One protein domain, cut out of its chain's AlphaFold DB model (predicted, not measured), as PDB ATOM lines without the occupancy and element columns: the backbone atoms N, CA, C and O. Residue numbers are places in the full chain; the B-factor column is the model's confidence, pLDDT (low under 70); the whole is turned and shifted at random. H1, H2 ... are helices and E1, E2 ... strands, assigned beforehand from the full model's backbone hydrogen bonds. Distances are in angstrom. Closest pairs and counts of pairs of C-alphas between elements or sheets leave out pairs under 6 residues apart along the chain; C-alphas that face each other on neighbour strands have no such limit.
ATOM      1  N   VAL A   9     109.362 154.767 170.286       38.88
ATOM      2  CA  VAL A   9     108.013 155.156 169.867       38.88
ATOM      3  C   VAL A   9     107.791 156.604 170.313       38.88
ATOM      4  O   VAL A   9     107.607 156.866 171.497       38.88
ATOM      5  N   GLY A  10     107.865 157.550 169.378       48.03
ATOM      6  CA  GLY A  10     107.796 158.980 169.673       48.03
ATOM      7  C   GLY A  10     107.181 159.780 168.529       48.03
ATOM      8  O   GLY A  10     107.277 159.404 167.355       48.03
ATOM      9  N   ALA A  11     106.526 160.882 168.882       48.62
ATOM     10  CA  ALA A  11     106.047 161.877 167.935       48.62
ATOM     11  C   ALA A  11     107.155 162.908 167.661       48.62
ATOM     12  O   ALA A  11     107.964 163.244 168.524       48.62
ATOM     13  N   LEU A  12     107.204 163.414 166.436       49.53
ATOM     14  CA  LEU A  12     108.191 164.371 165.959       49.53
ATOM     15  C   LEU A  12     107.457 165.601 165.433       49.53
ATOM     16  O   LEU A  12     106.586 165.489 164.578       49.53
ATOM     17  N   ALA A  13     107.794 166.776 165.942       55.88
ATOM     18  CA  ALA A  13     107.223 168.034 165.488       55.88
ATOM     19  C   ALA A  13     108.316 168.882 164.831       55.88
ATOM     20  O   ALA A  13     109.404 169.047 165.383       55.88
ATOM     21  N   ILE A  14     108.053 169.410 163.637       55.28
ATOM     22  CA  ILE A  14     109.072 170.118 162.850       55.28
ATOM     23  C   ILE A  14     108.886 171.628 163.016       55.28
ATOM     24  O   ILE A  14     107.840 172.182 162.665       55.28
ATOM     25  N   PHE A  15     109.908 172.305 163.544       51.62
ATOM     26  CA  PHE A  15     109.898 173.740 163.840       51.62
ATOM     27  C   PHE A  15     111.183 174.433 163.387       51.62
ATOM     28  O   PHE A  15     112.205 173.805 163.163       51.62
ATOM     29  N   PHE A  16     111.162 175.764 163.300       36.47
ATOM     30  CA  PHE A  16     112.358 176.542 162.960       36.47
ATOM     31  C   PHE A  16     113.383 176.660 164.102       36.47
ATOM     32  O   PHE A  16     114.557 176.828 163.809       36.47
ATOM     33  N   ASN A  17     112.974 176.550 165.375       37.28
ATOM     34  CA  ASN A  17     113.848 176.697 166.549       37.28
ATOM     35  C   ASN A  17     113.459 175.714 167.669       37.28
ATOM     36  O   ASN A  17     112.282 175.368 167.798       37.28
ATOM     37  N   GLY A  18     114.428 175.308 168.500       43.97
ATOM     38  CA  GLY A  18     114.189 174.527 169.722       43.97
ATOM     39  C   GLY A  18     113.315 175.298 170.717       43.97
ATOM     40  O   GLY A  18     113.460 176.512 170.864       43.97
ATOM     41  N   ARG A  19     112.362 174.616 171.365       49.75
ATOM     42  CA  ARG A  19     111.348 175.249 172.225       49.75
ATOM     43  C   ARG A  19     111.198 174.518 173.556       49.75
ATOM     44  O   ARG A  19     111.356 173.309 173.624       49.75
ATOM     45  N   THR A  20     110.884 175.257 174.613       44.22
ATOM     46  CA  THR A  20     110.646 174.736 175.969       44.22
ATOM     47  C   THR A  20     109.159 174.443 176.193       44.22
ATOM     48  O   THR A  20     108.316 175.191 175.700       44.22
ATOM     49  N   GLY A  21     108.829 173.402 176.970       55.03
ATOM     50  CA  GLY A  21     107.441 173.035 177.315       55.03
ATOM     51  C   GLY A  21     106.805 171.964 176.422       55.03
ATOM     52  O   GLY A  21     105.582 171.886 176.328       55.03
ATOM     53  N   ILE A  22     107.631 171.168 175.746       55.06
ATOM     54  CA  ILE A  22     107.202 170.075 174.876       55.06
ATOM     55  C   ILE A  22     106.959 168.818 175.739       55.06
ATOM     56  O   ILE A  22     107.758 168.576 176.642       55.06
ATOM     57  N   PRO A  23     105.893 168.028 175.499       59.00
ATOM     58  CA  PRO A  23     105.713 166.728 176.149       59.00
ATOM     59  C   PRO A  23     106.911 165.794 175.920       59.00
ATOM     60  O   PRO A  23     107.481 165.803 174.833       59.00
ATOM     61  N   ASP A  24     107.235 164.934 176.892       59.41
ATOM     62  CA  ASP A  24     108.403 164.030 176.832       59.41
ATOM     63  C   ASP A  24     108.412 163.102 175.600       59.41
ATOM     64  O   ASP A  24     109.460 162.624 175.174       59.41
ATOM     65  N   ASN A  25     107.245 162.855 174.998       63.38
ATOM     66  CA  ASN A  25     107.076 162.017 173.813       63.38
ATOM     67  C   ASN A  25     107.072 162.792 172.480       63.38
ATOM     68  O   ASN A  25     106.813 162.181 171.441       63.38
ATOM     69  N   VAL A  26     107.315 164.107 172.490       67.25
ATOM     70  CA  VAL A  26     107.387 164.943 171.286       67.25
ATOM     71  C   VAL A  26     108.795 165.521 171.149       67.25
ATOM     72  O   VAL A  26     109.262 166.278 171.992       67.25
ATOM     73  N   THR A  27     109.480 165.204 170.054       72.50
ATOM     74  CA  THR A  27     110.791 165.795 169.745       72.50
ATOM     75  C   THR A  27     110.633 166.913 168.725       72.50
ATOM     76  O   THR A  27     110.110 166.690 167.633       72.50
ATOM     77  N   CYS A  28     111.101 168.114 169.066       73.94
ATOM     78  CA  CYS A  28     111.170 169.225 168.122       73.94
ATOM     79  C   CYS A  28     112.448 169.137 167.286       73.94
ATOM     80  O   CYS A  28     113.545 169.139 167.840       73.94
ATOM     81  N   VAL A  29     112.312 169.120 165.963       73.94
ATOM     82  CA  VAL A  29     113.448 169.110 165.027       73.94
ATOM     83  C   VAL A  29     113.430 170.327 164.115       73.94
ATOM     84  O   VAL A  29     112.362 170.828 163.759       73.94
ATOM     85  N   SER A  30     114.621 170.800 163.735       75.12
ATOM     86  CA  SER A  30     114.769 171.842 162.718       75.12
ATOM     87  C   SER A  30     114.367 171.326 161.335       75.12
ATOM     88  O   SER A  30     114.458 170.129 161.067       75.12
ATOM     89  N   ALA A  31     114.000 172.230 160.423       74.06
ATOM     90  CA  ALA A  31     113.770 171.878 159.017       74.06
ATOM     91  C   ALA A  31     114.994 171.180 158.388       74.06
ATOM     92  O   ALA A  31     114.854 170.150 157.741       74.06
ATOM     93  N   SER A  32     116.201 171.674 158.681       79.19
ATOM     94  CA  SER A  32     117.458 171.066 158.222       79.19
ATOM     95  C   SER A  32     117.710 169.663 158.784       79.19
ATOM     96  O   SER A  32     118.327 168.838 158.124       79.19
ATOM     97  N   ALA A  33     117.240 169.370 160.000       80.38
ATOM     98  CA  ALA A  33     117.304 168.023 160.559       80.38
ATOM     99  C   ALA A  33     116.223 167.112 159.953       80.38
ATOM    100  O   ALA A  33     116.461 165.919 159.778       80.38
ATOM    101  N   ALA A  34     115.059 167.671 159.601       80.81
ATOM    102  CA  ALA A  34     113.969 166.941 158.962       80.81
ATOM    103  C   ALA A  34     114.306 166.487 157.533       80.81
ATOM    104  O   ALA A  34     113.842 165.428 157.129       80.81
ATOM    105  N   GLU A  35     115.159 167.202 156.795       82.62
ATOM    106  CA  GLU A  35     115.648 166.772 155.470       82.62
ATOM    107  C   GLU A  35     116.358 165.405 155.493       82.62
ATOM    108  O   GLU A  35     116.387 164.708 154.481       82.62
ATOM    109  N   GLY A  36     116.897 164.992 156.646       82.50
ATOM    110  CA  GLY A  36     117.498 163.670 156.838       82.50
ATOM    111  C   GLY A  36     116.507 162.551 157.189       82.50
ATOM    112  O   GLY A  36     116.936 161.416 157.395       82.50
ATOM    113  N   LEU A  37     115.208 162.845 157.304       84.56
ATOM    114  CA  LEU A  37     114.162 161.888 157.679       84.56
ATOM    115  C   LEU A  37     113.328 161.469 156.464       84.56
ATOM    116  O   LEU A  37     113.196 162.206 155.491       84.56
ATOM    117  N   THR A  38     112.723 160.279 156.531       85.44
ATOM    118  CA  THR A  38     111.849 159.783 155.459       85.44
ATOM    119  C   THR A  38     110.382 159.976 155.826       85.44
ATOM    120  O   THR A  38     109.915 159.480 156.850       85.44
ATOM    121  N   PHE A  39     109.626 160.649 154.960       85.06
ATOM    122  CA  PHE A  39     108.197 160.904 155.142       85.06
ATOM    123  C   PHE A  39     107.392 160.124 154.109       85.06
ATOM    124  O   PHE A  39     107.713 160.107 152.923       85.06
ATOM    125  N   SER A  40     106.356 159.430 154.572       75.06
ATOM    126  CA  SER A  40     105.685 158.408 153.751       75.06
ATOM    127  C   SER A  40     104.641 158.978 152.783       75.06
ATOM    128  O   SER A  40     104.269 158.298 151.833       75.06
ATOM    129  N   GLU A  41     104.173 160.207 153.019       75.88
ATOM    130  CA  GLU A  41     103.112 160.865 152.237       75.88
ATOM    131  C   GLU A  41     103.627 162.026 151.367       75.88
ATOM    132  O   GLU A  41     102.838 162.809 150.849       75.88
ATOM    133  N   GLY A  42     104.946 162.134 151.177       79.12
ATOM    134  CA  GLY A  42     105.569 163.205 150.395       79.12
ATOM    135  C   GLY A  42     106.508 164.081 151.229       79.12
ATOM    136  O   GLY A  42     107.001 163.618 152.258       79.12
ATOM    137  N   PRO A  43     106.819 165.313 150.782       79.56
ATOM    138  CA  PRO A  43     107.695 166.213 151.526       79.56
ATOM    139  C   PRO A  43     107.087 166.573 152.887       79.56
ATOM    140  O   PRO A  43     105.869 166.588 153.057       79.56
ATOM    141  N   PHE A  44     107.940 166.875 153.866       80.88
ATOM    142  CA  PHE A  44     107.458 167.341 155.159       80.88
ATOM    143  C   PHE A  44     106.900 168.763 155.074       80.88
ATOM    144  O   PHE A  44     107.348 169.594 154.285       80.88
ATOM    145  N   GLU A  45     105.955 169.052 155.956       77.69
ATOM    146  CA  GLU A  45     105.329 170.352 156.113       77.69
ATOM    147  C   GLU A  45     105.764 170.977 157.438       77.69
ATOM    148  O   GLU A  45     105.830 170.335 158.493       77.69
ATOM    149  N   LEU A  46     106.075 172.267 157.382       73.50
ATOM    150  CA  LEU A  46     106.494 173.029 158.549       73.50
ATOM    151  C   LEU A  46     105.308 173.252 159.492       73.50
ATOM    152  O   LEU A  46     104.225 173.642 159.063       73.50
ATOM    153  N   GLY A  47     105.528 173.063 160.795       67.69
ATOM    154  CA  GLY A  47     104.474 173.211 161.803       67.69
ATOM    155  C   GLY A  47     103.520 172.015 161.913       67.69
ATOM    156  O   GLY A  47     102.573 172.085 162.701       67.69
ATOM    157  N   CYS A  48     103.780 170.926 161.185       72.38
ATOM    158  CA  CYS A  48     103.053 169.667 161.311       72.38
ATOM    159  C   CYS A  48     103.704 168.729 162.341       72.38
ATOM    160  O   CYS A  48     104.908 168.787 162.620       72.38
ATOM    161  N   VAL A  49     102.869 167.859 162.916       77.88
ATOM    162  CA  VAL A  49     103.285 166.792 163.831       77.88
ATOM    163  C   VAL A  49     103.247 165.470 163.081       77.88
ATOM    164  O   VAL A  49     102.264 165.135 162.419       77.88
ATOM    165  N   TYR A  50     104.316 164.713 163.236       81.25
ATOM    166  CA  TYR A  50     104.524 163.403 162.658       81.25
ATOM    167  C   TYR A  50     104.684 162.367 163.766       81.25
ATOM    168  O   TYR A  50     105.013 162.684 164.905       81.25
ATOM    169  N   SER A  51     104.457 161.103 163.449       84.19
ATOM    170  CA  SER A  51     104.746 159.973 164.328       84.19
ATOM    171  C   SER A  51     105.688 159.005 163.655       84.19
ATOM    172  O   SER A  51     105.550 158.732 162.461       84.19
ATOM    173  N   ALA A  52     106.646 158.501 164.432       84.88
ATOM    174  CA  ALA A  52     107.531 157.447 163.976       84.88
ATOM    175  C   ALA A  52     106.713 156.198 163.622       84.88
ATOM    176  O   ALA A  52     105.826 155.769 164.365       84.88
ATOM    177  N   HIS A  53     107.017 155.612 162.473       83.50
ATOM    178  CA  HIS A  53     106.380 154.394 162.012       83.50
ATOM    179  C   HIS A  53     106.842 153.211 162.882       83.50
ATOM    180  O   HIS A  53     108.044 152.966 162.970       83.50
ATOM    181  N   PRO A  54     105.932 152.410 163.470       80.56
ATOM    182  CA  PRO A  54     106.315 151.367 164.429       80.56
ATOM    183  C   PRO A  54     107.175 150.254 163.808       80.56
ATOM    184  O   PRO A  54     108.036 149.697 164.474       80.56
ATOM    185  N   LYS A  55     106.953 149.946 162.522       79.69
ATOM    186  CA  LYS A  55     107.679 148.896 161.782       79.69
ATOM    187  C   LYS A  55     108.891 149.370 160.966       79.69
ATOM    188  O   LYS A  55     109.765 148.572 160.651       79.69
ATOM    189  N   ARG A  56     108.932 150.640 160.553       82.56
ATOM    190  CA  ARG A  56     109.901 151.139 159.564       82.56
ATOM    191  C   ARG A  56     110.743 152.229 160.208       82.56
ATOM    192  O   ARG A  56     110.314 153.375 160.305       82.56
ATOM    193  N   ALA A  57     111.928 151.854 160.678       81.69
ATOM    194  CA  ALA A  57     112.840 152.792 161.322       81.69
ATOM    195  C   ALA A  57     113.157 153.975 160.391       81.69
ATOM    196  O   ALA A  57     113.406 153.785 159.203       81.69
ATOM    197  N   GLY A  58     113.117 155.195 160.928       81.50
ATOM    198  CA  GLY A  58     113.369 156.423 160.164       81.50
ATOM    199  C   GLY A  58     112.220 156.881 159.258       81.50
ATOM    200  O   GLY A  58     112.349 157.926 158.620       81.50
ATOM    201  N   HIS A  59     111.100 156.149 159.218       83.94
ATOM    202  CA  HIS A  59     109.890 156.583 158.528       83.94
ATOM    203  C   HIS A  59     108.946 157.306 159.476       83.94
ATOM    204  O   HIS A  59     108.687 156.856 160.592       83.94
ATOM    205  N   TYR A  60     108.375 158.395 158.983       85.62
ATOM    206  CA  TYR A  60     107.429 159.219 159.710       85.62
ATOM    207  C   TYR A  60     106.125 159.352 158.923       85.62
ATOM    208  O   TYR A  60     106.104 159.413 157.686       85.62
ATOM    209  N   LEU A  61     105.020 159.363 159.663       83.56
ATOM    210  CA  LEU A  61     103.663 159.527 159.150       83.56
ATOM    211  C   LEU A  61     103.051 160.793 159.743       83.56
ATOM    212  O   LEU A  61     103.254 161.033 160.937       83.56
ATOM    213  N   PRO A  62     102.302 161.594 158.969       82.31
ATOM    214  CA  PRO A  62     101.522 162.684 159.537       82.31
ATOM    215  C   PRO A  62     100.611 162.171 160.654       82.31
ATOM    216  O   PRO A  62      99.973 161.125 160.528       82.31
ATOM    217  N   TRP A  63     100.529 162.907 161.762       78.94
ATOM    218  CA  TRP A  63      99.672 162.524 162.890       78.94
ATOM    219  C   TRP A  63      98.203 162.342 162.475       78.94
ATOM    220  O   TRP A  63      97.507 161.479 163.006       78.94
ATOM    221  N   SER A  64      97.745 163.128 161.497       71.06
ATOM    222  CA  SER A  64      96.390 163.080 160.938       71.06
ATOM    223  C   SER A  64      96.034 161.736 160.299       71.06
ATOM    224  O   SER A  64      94.878 161.323 160.381       71.06
TER     225      SER A  64
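AT A GLANCE: This is residues 9 to 64 of the 220 residues of the protein "Unannotated protein" of freshwater metagenome (UniProt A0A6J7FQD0). This domain has little regular structure: a strongly twisted sheet of four short strands amid long loops, grazed by helix H1. In one loop, residues 38 to 39 pair, parallel, with residues 59 to 60 of E4. Of 56 printed residues, 20 are in named elements, mostly strand: E1, E2, H1, E3, E4; the mixed sheet's order is E2 E1 E3 E4. It is compact, radius of gyration of the C-alphas 10.5 A, spanning 29 by 21 by 19 A.

IN THESE COORDINATES: E1, residues 11 to 14, begins at C-alpha 11 (106.047, 161.877, 167.935). E2 is residues 26 to 29, H1 31 to 34, E3 49 to 52. E4, residues 59 to 62, ends at C-alpha 62 (101.522, 162.684, 159.537).

HOW THE PARTS SIT: E1 is parallel to E2, N 27 and O 11 2.9 A apart, and antiparallel to E3, N 12 and O 50 2.8 A apart. E3 and E4 form a hairpin, N 51 and O 61 2.8 A apart. H1, too short for any O i to N i+4 pair, only grazes the sheet.

THE WHOLE: The printed part has no cut. Links E1 to E2 and H1 to E3 are long. Residues 9 to 26 and 47 have pLDDT under 70.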